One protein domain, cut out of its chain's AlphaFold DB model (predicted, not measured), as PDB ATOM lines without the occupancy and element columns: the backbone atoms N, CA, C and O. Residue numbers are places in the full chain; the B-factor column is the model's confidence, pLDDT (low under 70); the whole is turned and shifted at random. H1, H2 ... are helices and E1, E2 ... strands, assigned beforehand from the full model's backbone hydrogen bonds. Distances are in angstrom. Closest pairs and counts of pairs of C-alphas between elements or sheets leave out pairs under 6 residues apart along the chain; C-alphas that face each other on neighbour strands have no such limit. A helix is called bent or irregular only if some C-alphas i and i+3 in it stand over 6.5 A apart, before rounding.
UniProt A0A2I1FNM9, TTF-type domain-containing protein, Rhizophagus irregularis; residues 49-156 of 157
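Overview. This is residues 49 to 156 of the 157 residues of the protein "TTF-type domain-containing protein" of Rhizophagus irregularis (UniProt A0A2I1FNM9). A small head of short helices and loops round one strand hairpin, E1 and E2, has a single long helix, H6, sticking out of it as an arm with residues 127 to 156, of which 127 to 154 belong to H6. In the head, H3 packs on residues 118 to 126 of H6 and on H4, while H1 lies away from H3 and H4. The printed part has 108 residues with six named helices and two named strands, in the order H1 H2 E1 E2 H3 H4 H5 H6; the sheet is E1 - E2, antiparallel, and the class is mostly helix. The whole is extended, with a radius of gyration of the C-alphas of 21.3 A and spans of 73 by 31 by 27 A, the length being made by the arm.

Arrangement. H1, residues 49 to 56, is close to but not clearly touching H2, residues 67 to 70; their closest C-alphas, of Lys 51 and Ile 70, are 7.1 A apart. E1, residues 74 to 77, and E2, residues 82 to 85, form a hairpin, antiparallel at 150 degrees, with N 75 and O 84 at 2.9 A and N 77 and O 82 at 2.8 A, within hydrogen-bond range. H3, residues 86 to 90, touches H4, residues 96 to 99, the closest C-alphas being those of Lys 89 and Gly 98, 3.9 A apart. The closest C-alphas of E2 and H4 are those of Phe 84 and Phe 97, 4.6 A apart. H5, residues 107 to 114, only just touches H1, with 3 pairs of C-alphas within 8 A, the closest those of Leu 55 and Ser 107 at 6.4 A; they run opposite ways at a steep tilt of 59 degrees. E2 and H5 are near each other, with 5 pairs of C-alphas within 10 A. H6, residues 117 to 154, touches H3 with residues 118 to 126 alone; the closest C-alphas, of Leu 87 and Ala 122, are 5.7 A apart. H5 and H6 are close but not clearly touching, the closest C-alphas being those of His 113 and His 119, 6.8 A apart; they run the same way at a steep tilt of 58 degrees. In H1, H3, H5 and H6 every O i to N i+4 pair is within hydrogen-bond range; H2 and H4 are too short for such a pair, and the one O i to N i+3 pair is within range in H2 but not in H4.

Along the chain. H1 begins at C-alpha 49, (42.810, 35.451, -80.157), and measures 10.7 A; H2 measures 5.1 A. E1 measures 10.1 A and E2 10.4 A. H3 measures 6.1 A, H4 5.8 A and H5 10.8 A. H6 runs 55.9 A, from C-alpha 117 at (23.709, 52.765, -77.370) to C-alpha 154 at (62.871, 92.573, -75.397).

Size, cuts and confidence. The C-alphas farthest apart, those of Lys 58 and Thr 156, are 73.5 A apart. Without the stretch that stands free, the body spans 33 by 29 by 16 A. The printed part has no cut, and no link is long. The mean pLDDT of the printed part is 89.4; residues 49 to 61 and residue 156 are under 70.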
ATOM      1  N   LYS A  49      42.542  36.789 -80.721       69.69
ATOM      2  CA  LYS A  49      42.810  35.451 -80.157       69.69
ATOM      3  C   LYS A  49      42.467  35.375 -78.663       69.69
ATOM      4  O   LYS A  49      41.761  34.454 -78.259       69.69
ATOM      5  N   LYS A  50      42.882  36.361 -77.853       67.62
ATOM      6  CA  LYS A  50      42.532  36.449 -76.421       67.62
ATOM      7  C   LYS A  50      41.018  36.530 -76.217       67.62
ATOM      8  O   LYS A  50      40.473  35.814 -75.380       67.62
ATOM      9  N   LYS A  51      40.324  37.354 -77.010       67.56
ATOM     10  CA  LYS A  51      38.863  37.491 -76.950       67.56
ATOM     11  C   LYS A  51      38.161  36.170 -77.272       67.56
ATOM     12  O   LYS A  51      37.288  35.765 -76.513       67.56
ATOM     13  N   ALA A  52      38.569  35.476 -78.336       69.44
ATOM     14  CA  ALA A  52      38.017  34.170 -78.700       69.44
ATOM     15  C   ALA A  52      38.256  33.115 -77.604       69.44
ATOM     16  O   ALA A  52      37.323  32.427 -77.193       69.44
ATOM     17  N   HIS A  53      39.472  33.054 -77.056       68.25
ATOM     18  CA  HIS A  53      39.819  32.120 -75.985       68.25
ATOM     19  C   HIS A  53      38.975  32.338 -74.717       68.25
ATOM     20  O   HIS A  53      38.546  31.385 -74.070       68.25
ATOM     21  N   LEU A  54      38.667  33.592 -74.379       66.44
ATOM     22  CA  LEU A  54      37.798  33.901 -73.244       66.44
ATOM     23  C   LEU A  54      36.313  33.632 -73.476       66.44
ATOM     24  O   LEU A  54      35.591  33.409 -72.504       66.44
ATOM     25  N   LEU A  55      35.846  33.666 -74.722       65.19
ATOM     26  CA  LEU A  55      34.494  33.220 -75.054       65.19
ATOM     27  C   LEU A  55      34.369  31.689 -74.943       65.19
ATOM     28  O   LEU A  55      33.286  31.203 -74.634       65.19
ATOM     29  N   LEU A  56      35.473  30.955 -75.130       62.50
ATOM     30  CA  LEU A  56      35.518  29.489 -75.103       62.50
ATOM     31  C   LEU A  56      35.795  28.891 -73.704       62.50
ATOM     32  O   LEU A  56      35.482  27.728 -73.453       62.50
ATOM     33  N   LYS A  57      36.360  29.666 -72.766       62.94
ATOM     34  CA  LYS A  57      36.676  29.202 -71.400       62.94
ATOM     35  C   LYS A  57      35.389  28.914 -70.601       62.94
ATOM     36  O   LYS A  57      34.465  29.726 -70.567       62.94
ATOM     37  N   LYS A  58      35.348  27.753 -69.932       56.25
ATOM     38  CA  LYS A  58      34.224  27.240 -69.115       56.25
ATOM     39  C   LYS A  58      33.672  28.320 -68.168       56.25
ATOM     40  O   LYS A  58      34.445  29.016 -67.511       56.25
ATOM     41  N   LYS A  59      32.336  28.433 -68.078       57.88
ATOM     42  CA  LYS A  59      31.625  29.382 -67.194       57.88
ATOM     43  C   LYS A  59      32.092  29.196 -65.749       57.88
ATOM     44  O   LYS A  59      31.684  28.254 -65.079       57.88
ATOM     45  N   THR A  60      32.939  30.096 -65.277       57.53
ATOM     46  CA  THR A  60      33.284  30.217 -63.863       57.53
ATOM     47  C   THR A  60      32.408  31.315 -63.271       57.53
ATOM     48  O   THR A  60      32.182  32.345 -63.902       57.53
ATOM     49  N   ALA A  61      31.865  31.099 -62.072       69.06
ATOM     50  CA  ALA A  61      31.018  32.081 -61.385       69.06
ATOM     51  C   ALA A  61      31.822  33.257 -60.790       69.06
ATOM     52  O   ALA A  61      31.303  34.039 -59.999       69.06
ATOM     53  N   THR A  62      33.101  33.367 -61.148       84.44
ATOM     54  CA  THR A  62      34.076  34.295 -60.578       84.44
ATOM     55  C   THR A  62      34.595  35.240 -61.649       84.44
ATOM     56  O   THR A  62      34.821  34.842 -62.795       84.44
ATOM     57  N   PHE A  63      34.840  36.488 -61.256       89.38
ATOM     58  CA  PHE A  63      35.428  37.501 -62.123       89.38
ATOM     59  C   PHE A  63      36.757  37.024 -62.741       89.38
ATOM     60  O   PHE A  63      37.611  36.479 -62.043       89.38
ATOM     61  N   GLN A  64      36.932  37.233 -64.050       90.75
ATOM     62  CA  GLN A  64      38.168  36.913 -64.771       90.75
ATOM     63  C   GLN A  64      39.009  38.183 -64.929       90.75
ATOM     64  O   GLN A  64      38.566  39.145 -65.561       90.75
ATOM     65  N   LYS A  65      40.227  38.200 -64.373       89.94
ATOM     66  CA  LYS A  65      41.106  39.387 -64.394       89.94
ATOM     67  C   LYS A  65      41.508  39.791 -65.813       89.94
ATOM     68  O   LYS A  65      41.662  40.976 -66.092       89.94
ATOM     69  N   GLU A  66      41.590  38.829 -66.723       91.06
ATOM     70  CA  GLU A  66      41.917  39.023 -68.135       91.06
ATOM     71  C   GLU A  66      40.878  39.896 -68.860       91.06
ATOM     72  O   GLU A  66      41.186  40.511 -69.882       91.06
ATOM     73  N   TRP A  67      39.653  40.016 -68.327       92.88
ATOM     74  CA  TRP A  67      38.660  40.954 -68.858       92.88
ATOM     75  C   TRP A  67      39.102  42.408 -68.758       92.88
ATOM     76  O   TRP A  67      38.745  43.180 -69.643       92.88
ATOM     77  N   LEU A  68      39.893  42.777 -67.748       93.44
ATOM     78  CA  LEU A  68      40.390  44.146 -67.587       93.44
ATOM     79  C   LEU A  68      41.374  44.537 -68.700       93.44
ATOM     80  O   LEU A  68      41.446  45.702 -69.083       93.44
ATOM     81  N   GLU A  69      42.100  43.566 -69.265       91.25
ATOM     82  CA  GLU A  69      42.992  43.814 -70.405       91.25
ATOM     83  C   GLU A  69      42.214  44.038 -71.706       91.25
ATOM     84  O   GLU A  69      42.621  44.835 -72.550       91.25
ATOM     85  N   ILE A  70      41.104  43.317 -71.878       92.81
ATOM     86  CA  ILE A  70      40.308  43.314 -73.115       92.81
ATOM     87  C   ILE A  70      39.335  44.489 -73.135       92.81
ATOM     88  O   ILE A  70      39.205  45.185 -74.141       92.81
ATOM     89  N   TYR A  71      38.653  44.713 -72.019       94.31
ATOM     90  CA  TYR A  71      37.667  45.765 -71.847       94.31
ATOM     91  C   TYR A  71      38.282  46.859 -70.984       94.31
ATOM     92  O   TYR A  71      38.090  46.892 -69.776       94.31
ATOM     93  N   ARG A  72      39.019  47.783 -71.613       94.06
ATOM     94  CA  ARG A  72      39.734  48.867 -70.905       94.06
ATOM     95  C   ARG A  72      38.825  49.793 -70.082       94.06
ATOM     96  O   ARG A  72      39.307  50.507 -69.213       94.06
ATOM     97  N   TRP A  73      37.525  49.800 -70.370       96.00
ATOM     98  CA  TRP A  73      36.499  50.538 -69.627       96.00
ATOM     99  C   TRP A  73      35.942  49.765 -68.421       96.00
ATOM    100  O   TRP A  73      35.143  50.307 -67.658       96.00
ATOM    101  N   LEU A  74      36.295  48.491 -68.255       96.44
ATOM    102  CA  LEU A  74      35.785  47.644 -67.185       96.44
ATOM    103  C   LEU A  74      36.543  47.919 -65.887       96.44
ATOM    104  O   LEU A  74      37.769  47.930 -65.853       96.44
ATOM    105  N   ILE A  75      35.796  48.082 -64.803       95.44
ATOM    106  CA  ILE A  75      36.325  48.190 -63.444       95.44
ATOM    107  C   ILE A  75      35.701  47.075 -62.614       95.44
ATOM    108  O   ILE A  75      34.503  46.824 -62.724       95.44
ATOM    109  N   TYR A  76      36.494  46.434 -61.762       95.25
ATOM    110  CA  TYR A  76      36.005  45.466 -60.788       95.25
ATOM    111  C   TYR A  76      36.204  45.993 -59.369       95.25
ATOM    112  O   TYR A  76      37.318  46.309 -58.963       95.25
ATOM    113  N   ASP A  77      35.109  46.084 -58.622       93.69
ATOM    114  CA  ASP A  77      35.105  46.393 -57.199       93.69
ATOM    115  C   ASP A  77      35.097  45.074 -56.422       93.69
ATOM    116  O   ASP A  77      34.073  44.389 -56.331       93.69
ATOM    117  N   THR A  78      36.256  44.713 -55.870       91.19
ATOM    118  CA  THR A  78      36.423  43.488 -55.079       91.19
ATOM    119  C   THR A  78      35.630  43.535 -53.773       91.19
ATOM    120  O   THR A  78      35.136  42.499 -53.338       91.19
ATOM    121  N   SER A  79      35.430  44.719 -53.182       91.75
ATOM    122  CA  SER A  79      34.697  44.861 -51.916       91.75
ATOM    123  C   SER A  79      33.211  44.538 -52.076       91.75
ATOM    124  O   SER A  79      32.610  43.886 -51.226       91.75
ATOM    125  N   LYS A  80      32.622  44.943 -53.206       90.38
ATOM    126  CA  LYS A  80      31.202  44.706 -53.510       90.38
ATOM    127  C   LYS A  80      30.970  43.483 -54.388       90.38
ATOM    128  O   LYS A  80      29.817  43.114 -54.618       90.38
ATOM    129  N   ASN A  81      32.046  42.878 -54.890       91.81
ATOM    130  CA  ASN A  81      32.018  41.830 -55.902       91.81
ATOM    131  C   ASN A  81      31.145  42.235 -57.109       91.81
ATOM    132  O   ASN A  81      30.210  41.534 -57.501       91.81
ATOM    133  N   LEU A  82      31.420  43.421 -57.657       93.38
ATOM    134  CA  LEU A  82      30.668  44.032 -58.755       93.38
ATOM    135  C   LEU A  82      31.610  44.497 -59.855       93.38
ATOM    136  O   LEU A  82      32.669  45.051 -59.575       93.38
ATOM    137  N   MET A  83      31.191  44.345 -61.109       94.19
ATOM    138  CA  MET A  83      31.866  44.983 -62.238       94.19
ATOM    139  C   MET A  83      31.068  46.166 -62.790       94.19
ATOM    140  O   MET A  83      29.838  46.127 -62.854       94.19
ATOM    141  N   PHE A  84      31.776  47.211 -63.199       96.12
ATOM    142  CA  PHE A  84      31.232  48.481 -63.672       96.12
ATOM    143  C   PHE A  84      31.867  48.877 -64.998       96.12
ATOM    144  O   PHE A  84      32.992  48.488 -65.301       96.12
ATOM    145  N   CYS A  85      31.169  49.718 -65.752       97.00
ATOM    146  CA  CYS A  85      31.762  50.422 -66.880       97.00
ATOM    147  C   CYS A  85      32.125  51.839 -66.437       97.00
ATOM    148  O   CYS A  85      31.244  52.601 -66.040       97.00
ATOM    149  N   SER A  86      33.409  52.189 -66.495       96.62
ATOM    150  CA  SER A  86      33.930  53.498 -66.086       96.62
ATOM    151  C   SER A  86      33.257  54.644 -66.840       96.62
ATOM    152  O   SER A  86      32.847  55.629 -66.227       96.62
ATOM    153  N   LEU A  87      33.064  54.473 -68.150       96.81
ATOM    154  CA  LEU A  87      32.433  55.455 -69.030       96.81
ATOM    155  C   LEU A  87      30.963  55.653 -68.656       96.81
ATOM    156  O   LEU A  87      30.537  56.760 -68.348       96.81
ATOM    157  N   CYS A  88      30.194  54.564 -68.592       96.69
ATOM    158  CA  CYS A  88      28.774  54.617 -68.246       96.69
ATOM    159  C   CYS A  88      28.534  55.137 -66.824       96.69
ATOM    160  O   CYS A  88      27.531  55.805 -66.587       96.69
ATOM    161  N   LYS A  89      29.433  54.823 -65.886       94.69
ATOM    162  CA  LYS A  89      29.371  55.320 -64.510       94.69
ATOM    163  C   LYS A  89      29.622  56.828 -64.455       94.69
ATOM    164  O   LYS A  89      28.873  57.531 -63.794       94.69
ATOM    165  N   THR A  90      30.627  57.318 -65.179       94.00
ATOM    166  CA  THR A  90      30.969  58.752 -65.233       94.00
ATOM    167  C   THR A  90      29.872  59.572 -65.913       94.00
ATOM    168  O   THR A  90      29.513  60.646 -65.441       94.00
ATOM    169  N   ASP A  91      29.268  59.025 -66.966       92.19
ATOM    170  CA  ASP A  91      28.160  59.648 -67.696       92.19
ATOM    171  C   ASP A  91      26.778  59.391 -67.059       92.19
ATOM    172  O   ASP A  91      25.748  59.658 -67.682       92.19
ATOM    173  N   ASN A  92      26.728  58.857 -65.830       91.38
ATOM    174  CA  ASN A  92      25.501  58.588 -65.067       91.38
ATOM    175  C   ASN A  92      24.429  57.798 -65.844       91.38
ATOM    176  O   ASN A  92      23.217  58.008 -65.694       91.38
ATOM    177  N   LYS A  93      24.866  56.861 -66.690       93.12
ATOM    178  CA  LYS A  93      23.967  56.016 -67.474       93.12
ATOM    179  C   LYS A  93      23.174  55.081 -66.563       93.12
ATOM    180  O   LYS A  93      23.720  54.449 -65.662       93.12
ATOM    181  N   GLN A  94      21.878  54.946 -66.844       91.12
ATOM    182  CA  GLN A  94      20.955  54.147 -66.025       91.12
ATOM    183  C   GLN A  94      21.057  52.633 -66.276       91.12
ATOM    184  O   GLN A  94      20.384  51.851 -65.605       91.12
ATOM    185  N   ASN A  95      21.906  52.193 -67.209       90.81
ATOM    186  CA  ASN A  95      22.166  50.774 -67.417       90.81
ATOM    187  C   ASN A  95      22.837  50.117 -66.193       90.81
ATOM    188  O   ASN A  95      23.422  50.775 -65.327       90.81
ATOM    189  N   LYS A  96      22.781  48.780 -66.149       91.75
ATOM    190  CA  LYS A  96      23.298  47.981 -65.025       91.75
ATOM    191  C   LYS A  96      24.774  48.263 -64.724       91.75
ATOM    192  O   LYS A  96      25.150  48.271 -63.561       91.75
ATOM    193  N   PHE A  97      25.592  48.536 -65.740       93.56
ATOM    194  CA  PHE A  97      27.024  48.797 -65.579       93.56
ATOM    195  C   PHE A  97      27.351  50.212 -65.081       93.56
ATOM    196  O   PHE A  97      28.432  50.401 -64.523       93.56
ATOM    197  N   GLY A  98      26.458  51.186 -65.283       90.38
ATOM    198  CA  GLY A  98      26.626  52.568 -64.824       90.38
ATOM    199  C   GLY A  98      26.114  52.794 -63.403       90.38
ATOM    200  O   GLY A  98      26.851  53.296 -62.558       90.38
ATOM    201  N   LYS A  99      24.872  52.381 -63.117       89.00
ATOM    202  CA  LYS A  99      24.193  52.698 -61.847       89.00
ATOM    203  C   LYS A  99      24.514  51.729 -60.707       89.00
ATOM    204  O   LYS A  99      24.873  52.154 -59.617       89.00
ATOM    205  N   GLY A 100      24.321  50.429 -60.943       85.44
ATOM    206  CA  GLY A 100      24.312  49.410 -59.881       85.44
ATOM    207  C   GLY A 100      25.508  48.460 -59.882       85.44
ATOM    208  O   GLY A 100      25.761  47.801 -58.879       85.44
ATOM    209  N   GLY A 101      26.242  48.388 -60.991       87.50
ATOM    210  CA  GLY A 101      27.218  47.333 -61.237       87.50
ATOM    211  C   GLY A 101      26.552  45.991 -61.543       87.50
ATOM    212  O   GLY A 101      25.369  45.762 -61.278       87.50
ATOM    213  N   LEU A 102      27.325  45.071 -62.114       90.19
ATOM    214  CA  LEU A 102      26.867  43.732 -62.462       90.19
ATOM    215  C   LEU A 102      27.582  42.676 -61.603       90.19
ATOM    216  O   LEU A 102      28.809  42.634 -61.570       90.19
ATOM    217  N   LYS A 103      26.812  41.804 -60.934       87.56
ATOM    218  CA  LYS A 103      27.327  40.611 -60.216       87.56
ATOM    219  C   LYS A 103      27.486  39.390 -61.128       87.56
ATOM    220  O   LYS A 103      28.209  38.454 -60.818       87.56
ATOM    221  N   ASN A 104      26.778  39.387 -62.257       83.69
ATOM    222  CA  ASN A 104      26.761  38.271 -63.196       83.69
ATOM    223  C   ASN A 104      27.998  38.320 -64.094       83.69
ATOM    224  O   ASN A 104      27.962  38.909 -65.176       83.69
ATOM    225  N   PHE A 105      29.080  37.690 -63.644       84.88
ATOM    226  CA  PHE A 105      30.336  37.593 -64.385       84.88
ATOM    227  C   PHE A 105      30.173  36.692 -65.612       84.88
ATOM    228  O   PHE A 105      30.385  35.484 -65.566       84.88
ATOM    229  N   LYS A 106      29.775  37.295 -66.735       89.69
ATOM    230  CA  LYS A 106      29.665  36.633 -68.038       89.69
ATOM    231  C   LYS A 106      30.337  37.487 -69.102       89.69
ATOM    232  O   LYS A 106      30.044  38.675 -69.224       89.69
ATOM    233  N   SER A 107      31.178  36.860 -69.917       88.44
ATOM    234  CA  SER A 107      31.817  37.515 -71.061       88.44
ATOM    235  C   SER A 107      30.792  38.000 -72.092       88.44
ATOM    236  O   SER A 107      30.978  39.073 -72.660       88.44
ATOM    237  N   SER A 108      29.683  37.270 -72.278       90.50
ATOM    238  CA  SER A 108      28.584  37.686 -73.160       90.50
ATOM    239  C   SER A 108      27.960  39.008 -72.714       90.50
ATOM    240  O   SER A 108      27.788  39.898 -73.534       90.50
ATOM    241  N   ALA A 109      27.740  39.196 -71.408       92.06
ATOM    242  CA  ALA A 109      27.184  40.436 -70.869       92.06
ATOM    243  C   ALA A 109      28.105  41.646 -71.112       92.06
ATOM    244  O   ALA A 109      27.622  42.752 -71.337       92.06
ATOM    245  N   LEU A 110      29.428  41.444 -71.087       93.81
ATOM    246  CA  LEU A 110      30.402  42.484 -71.443       93.81
ATOM    247  C   LEU A 110      30.381  42.793 -72.943       93.81
ATOM    248  O   LEU A 110      30.418  43.962 -73.326       93.81
ATOM    249  N   GLY A 111      30.303  41.754 -73.778       92.44
ATOM    250  CA  GLY A 111      30.204  41.893 -75.230       92.44
ATOM    251  C   GLY A 111      28.938  42.637 -75.651       92.44
ATOM    252  O   GLY A 111      29.024  43.603 -76.400       92.44
ATOM    253  N   GLU A 112      27.789  42.243 -75.105       93.88
ATOM    254  CA  GLU A 112      26.503  42.908 -75.326       93.88
ATOM    255  C   GLU A 112      26.544  44.362 -74.851       93.88
ATOM    256  O   GLU A 112      26.146  45.258 -75.592       93.88
ATOM    257  N   HIS A 113      27.082  44.621 -73.650       95.56
ATOM    258  CA  HIS A 113      27.192  45.980 -73.120       95.56
ATOM    259  C   HIS A 113      27.984  46.907 -74.046       95.56
ATOM    260  O   HIS A 113      27.537  48.026 -74.302       95.56
ATOM    261  N   ALA A 114      29.117  46.432 -74.573       95.25
ATOM    262  CA  ALA A 114      29.967  47.205 -75.475       95.25
ATOM    263  C   ALA A 114      29.236  47.655 -76.753       95.25
ATOM    264  O   ALA A 114      29.612  48.659 -77.349       95.25
ATOM    265  N   SER A 115      28.191  46.934 -77.165       95.00
ATOM    266  CA  SER A 115      27.375  47.252 -78.342       95.00
ATOM    267  C   SER A 115      26.128  48.085 -78.022       95.00
ATOM    268  O   SER A 115      25.394  48.460 -78.934       95.00
ATOM    269  N   THR A 116      25.855  48.386 -76.749       96.25
ATOM    270  CA  THR A 116      24.682  49.188 -76.371       96.25
ATOM    271  C   THR A 116      24.850  50.661 -76.731       96.25
ATOM    272  O   THR A 116      25.932  51.231 -76.592       96.25
ATOM    273  N   LYS A 117      23.740  51.319 -77.095       96.69
ATOM    274  CA  LYS A 117      23.709  52.765 -77.370       96.69
ATOM    275  C   LYS A 117      24.266  53.594 -76.214       96.69
ATOM    276  O   LYS A 117      25.032  54.520 -76.438       96.69
ATOM    277  N   ASP A 118      23.929  53.240 -74.976       96.12
ATOM    278  CA  ASP A 118      24.426  53.952 -73.800       96.12
ATOM    279  C   ASP A 118      25.950  53.972 -73.714       96.12
ATOM    280  O   ASP A 118      26.532  55.018 -73.417       96.12
ATOM    281  N   HIS A 119      26.578  52.822 -73.962       96.81
ATOM    282  CA  HIS A 119      28.025  52.701 -73.950       96.81
ATOM    283  C   HIS A 119      28.652  53.470 -75.111       96.81
ATOM    284  O   HIS A 119      29.601  54.224 -74.897       96.81
ATOM    285  N   THR A 120      28.095  53.336 -76.316       96.94
ATOM    286  CA  THR A 120      28.541  54.078 -77.503       96.94
ATOM    287  C   THR A 120      28.467  55.585 -77.277       96.94
ATOM    288  O   THR A 120      29.446  56.291 -77.505       96.94
ATOM    289  N   ASP A 121      27.350  56.090 -76.754       97.00
ATOM    290  CA  ASP A 121      27.176  57.516 -76.493       97.00
ATOM    291  C   ASP A 121      28.158  58.027 -75.428       97.00
ATOM    292  O   ASP A 121      28.676  59.136 -75.556       97.00
ATOM    293  N   ALA A 122      28.404  57.244 -74.370       96.81
ATOM    294  CA  ALA A 122      29.373  57.603 -73.333       96.81
ATOM    295  C   ALA A 122      30.813  57.596 -73.868       96.81
ATOM    296  O   ALA A 122      31.600  58.491 -73.576       96.81
ATOM    297  N   THR A 123      31.137  56.626 -74.722       96.81
ATOM    298  CA  THR A 123      32.437  56.543 -75.397       96.81
ATOM    299  C   THR A 123      32.658  57.741 -76.315       96.81
ATOM    300  O   THR A 123      33.705  58.378 -76.252       96.81
ATOM    301  N   ASN A 124      31.658  58.102 -77.120       96.56
ATOM    302  CA  ASN A 124      31.737  59.255 -78.014       96.56
ATOM    303  C   ASN A 124      31.904  60.568 -77.244       96.56
ATOM    304  O   ASN A 124      32.674  61.429 -77.662       96.56
ATOM    305  N   ARG A 125      31.222  60.718 -76.100       96.50
ATOM    306  CA  ARG A 125      31.418  61.875 -75.217       96.50
ATOM    307  C   ARG A 125      32.839  61.952 -74.675       96.50
ATOM    308  O   ARG A 125      33.410  63.036 -74.657       96.50
ATOM    309  N   GLU A 126      33.411  60.827 -74.262       96.00
ATOM    310  CA  GLU A 126      34.787  60.791 -73.764       96.00
ATOM    311  C   GLU A 126      35.808  61.134 -74.858       96.00
ATOM    312  O   GLU A 126      36.722  61.923 -74.627       96.00
ATOM    313  N   ILE A 127      35.606  60.624 -76.077       96.31
ATOM    314  CA  ILE A 127      36.436  60.973 -77.238       96.31
ATOM    315  C   ILE A 127      36.358  62.477 -77.518       96.31
ATOM    316  O   ILE A 127      37.395  63.129 -77.615       96.31
ATOM    317  N   ALA A 128      35.153  63.049 -77.564       96.44
ATOM    318  CA  ALA A 128      34.969  64.477 -77.813       96.44
ATOM    319  C   ALA A 128      35.643  65.353 -76.737       96.44
ATOM    320  O   ALA A 128      36.253  66.374 -77.059       96.44
ATOM    321  N   LYS A 129      35.590  64.944 -75.460       96.12
ATOM    322  CA  LYS A 129      36.319  65.623 -74.373       96.12
ATOM    323  C   LYS A 129      37.832  65.576 -74.597       96.12
ATOM    324  O   LYS A 129      38.497  66.600 -74.466       96.12
ATOM    325  N   ALA A 130      38.374  64.413 -74.953       96.44
ATOM    326  CA  ALA A 130      39.805  64.251 -75.208       96.44
ATOM    327  C   ALA A 130      40.279  65.074 -76.419       96.44
ATOM    328  O   ALA A 130      41.347  65.689 -76.376       96.44
ATOM    329  N   GLU A 131      39.476  65.130 -77.483       97.06
ATOM    330  CA  GLU A 131      39.749  65.960 -78.659       97.06
ATOM    331  C   GLU A 131      39.761  67.448 -78.313       97.06
ATOM    332  O   GLU A 131      40.686  68.158 -78.714       97.06
ATOM    333  N   LEU A 132      38.796  67.910 -77.513       97.00
ATOM    334  CA  LEU A 132      38.756  69.293 -77.050       97.00
ATOM    335  C   LEU A 132      40.016  69.654 -76.255       97.00
ATOM    336  O   LEU A 132      40.668  70.644 -76.573       97.00
ATOM    337  N   ILE A 133      40.409  68.819 -75.286       97.44
ATOM    338  CA  ILE A 133      41.631  69.027 -74.490       97.44
ATOM    339  C   ILE A 133      42.860  69.123 -75.399       97.44
ATOM    340  O   ILE A 133      43.694  70.011 -75.230       97.44
ATOM    341  N   LYS A 134      42.968  68.242 -76.399       97.44
ATOM    342  CA  LYS A 134      44.078  68.258 -77.358       97.44
ATOM    343  C   LYS A 134      44.131  69.565 -78.155       97.44
ATOM    344  O   LYS A 134      45.214  70.124 -78.327       97.44
ATOM    345  N   VAL A 135      42.986  70.047 -78.642       97.12
ATOM    346  CA  VAL A 135      42.896  71.316 -79.385       97.12
ATOM    347  C   VAL A 135      43.279  72.494 -78.490       97.12
ATOM    348  O   VAL A 135      44.075  73.336 -78.903       97.12
ATOM    349  N   THR A 136      42.776  72.531 -77.255       97.62
ATOM    350  CA  THR A 136      43.102  73.584 -76.287       97.62
ATOM    351  C   THR A 136      44.590  73.595 -75.944       97.62
ATOM    352  O   THR A 136      45.206  74.657 -75.990       97.62
ATOM    353  N   ASN A 137      45.193  72.432 -75.687       97.25
ATOM    354  CA  ASN A 137      46.627  72.337 -75.405       97.25
ATOM    355  C   ASN A 137      47.464  72.850 -76.582       97.25
ATOM    356  O   ASN A 137      48.368  73.651 -76.378       97.25
ATOM    357  N   ASN A 138      47.108  72.503 -77.827       96.88
ATOM    358  CA  ASN A 138      47.821  73.019 -78.997       96.88
ATOM    359  C   ASN A 138      47.756  74.552 -79.115       96.88
ATOM    360  O   ASN A 138      48.722  75.179 -79.548       96.88
ATOM    361  N   ALA A 139      46.619  75.155 -78.764       96.75
ATOM    362  CA  ALA A 139      46.480  76.607 -78.757       96.75
ATOM    363  C   ALA A 139      47.360  77.246 -77.671       96.75
ATOM    364  O   ALA A 139      48.074  78.205 -77.960       96.75
ATOM    365  N   ILE A 140      47.365  76.672 -76.462       97.12
ATOM    366  CA  ILE A 140      48.212  77.118 -75.348       97.12
ATOM    367  C   ILE A 140      49.692  77.048 -75.735       97.12
ATOM    368  O   ILE A 140      50.404  78.035 -75.554       97.12
ATOM    369  N   ASP A 141      50.137  75.942 -76.334       97.19
ATOM    370  CA  ASP A 141      51.529  75.758 -76.759       97.19
ATOM    371  C   ASP A 141      51.962  76.843 -77.758       97.19
ATOM    372  O   ASP A 141      53.035  77.437 -77.626       97.19
ATOM    373  N   LYS A 142      51.107  77.164 -78.741       96.38
ATOM    374  CA  LYS A 142      51.371  78.238 -79.716       96.38
ATOM    375  C   LYS A 142      51.478  79.602 -79.042       96.38
ATOM    376  O   LYS A 142      52.376  80.380 -79.367       96.38
ATOM    377  N   THR A 143      50.591  79.896 -78.093       96.25
ATOM    378  CA  THR A 143      50.641  81.146 -77.329       96.25
ATOM    379  C   THR A 143      51.914  81.228 -76.491       96.25
ATOM    380  O   THR A 143      52.584  82.258 -76.513       96.25
ATOM    381  N   GLN A 144      52.298  80.149 -75.807       96.19
ATOM    382  CA  GLN A 144      53.531  80.095 -75.018       96.19
ATOM    383  C   GLN A 144      54.779  80.295 -75.883       96.19
ATOM    384  O   GLN A 144      55.681  81.031 -75.487       96.19
ATOM    385  N   GLN A 145      54.818  79.706 -77.081       95.62
ATOM    386  CA  GLN A 145      55.904  79.933 -78.038       95.62
ATOM    387  C   GLN A 145      55.986  81.398 -78.476       95.62
ATOM    388  O   GLN A 145      57.074  81.974 -78.468       95.62
ATOM    389  N   HIS A 146      54.850  82.019 -78.811       94.75
ATOM    390  CA  HIS A 146      54.811  83.426 -79.211       94.75
ATOM    391  C   HIS A 146      55.256  84.361 -78.076       94.75
ATOM    392  O   HIS A 146      56.097  85.234 -78.280       94.75
ATOM    393  N   VAL A 147      54.747  84.150 -76.857       95.06
ATOM    394  CA  VAL A 147      55.160  84.911 -75.667       95.06
ATOM    395  C   VAL A 147      56.651  84.709 -75.388       95.06
ATOM    396  O   VAL A 147      57.366  85.676 -75.139       95.06
ATOM    397  N   GLY A 148      57.151  83.476 -75.494       93.81
ATOM    398  CA  GLY A 148      58.571  83.171 -75.340       93.81
ATOM    399  C   GLY A 148      59.457  83.871 -76.375       93.81
ATOM    400  O   GLY A 148      60.546  84.324 -76.028       93.81
ATOM    401  N   ALA A 149      59.003  83.998 -77.625       93.25
ATOM    402  CA  ALA A 149      59.710  84.757 -78.658       93.25
ATOM    403  C   ALA A 149      59.739  86.263 -78.343       93.25
ATOM    404  O   ALA A 149      60.796  86.884 -78.444       93.25
ATOM    405  N   LEU A 150      58.613  86.826 -77.892       92.62
ATOM    406  CA  LEU A 150      58.503  88.242 -77.525       92.62
ATOM    407  C   LEU A 150      59.365  88.608 -76.304       92.62
ATOM    408  O   LEU A 150      60.033  89.636 -76.296       92.62
ATOM    409  N   MET A 151      59.400  87.760 -75.272       91.12
ATOM    410  CA  MET A 151      60.242  88.016 -74.093       91.12
ATOM    411  C   MET A 151      61.739  88.012 -74.436       91.12
ATOM    412  O   MET A 151      62.510  88.793 -73.876       91.12
ATOM    413  N   LYS A 152      62.160  87.163 -75.383       90.31
ATOM    414  CA  LYS A 152      63.552  87.110 -75.852       90.31
ATOM    415  C   LYS A 152      63.945  88.351 -76.654       90.31
ATOM    416  O   LYS A 152      65.052  88.849 -76.467       90.31
ATOM    417  N   SER A 153      63.057  88.873 -77.504       81.75
ATOM    418  CA  SER A 153      63.361  90.073 -78.296       81.75
ATOM    419  C   SER A 153      63.512  91.328 -77.429       81.75
ATOM    420  O   SER A 153      64.377  92.149 -77.712       81.75
ATOM    421  N   HIS A 154      62.747  91.451 -76.340       71.19
ATOM    422  CA  HIS A 154      62.871  92.573 -75.397       71.19
ATOM    423  C   HIS A 154      64.092  92.493 -74.468       71.19
ATOM    424  O   HIS A 154      64.515  93.521 -73.955       71.19
ATOM    425  N   SER A 155      64.676  91.310 -74.252       71.38
ATOM    426  CA  SER A 155      65.856  91.143 -73.379       71.38
ATOM    427  C   SER A 155      67.195  91.397 -74.093       71.38
ATOM    428  O   SER A 155      68.247  91.196 -73.499       71.38
ATOM    429  N   THR A 156      67.167  91.768 -75.380       60.09
ATOM    430  CA  THR A 156      68.364  91.966 -76.226       60.09
ATOM    431  C   THR A 156      68.676  93.458 -76.470       60.09
ATOM    432  O   THR A 156      69.510  93.783 -77.309       60.09
TER     433      THR A 156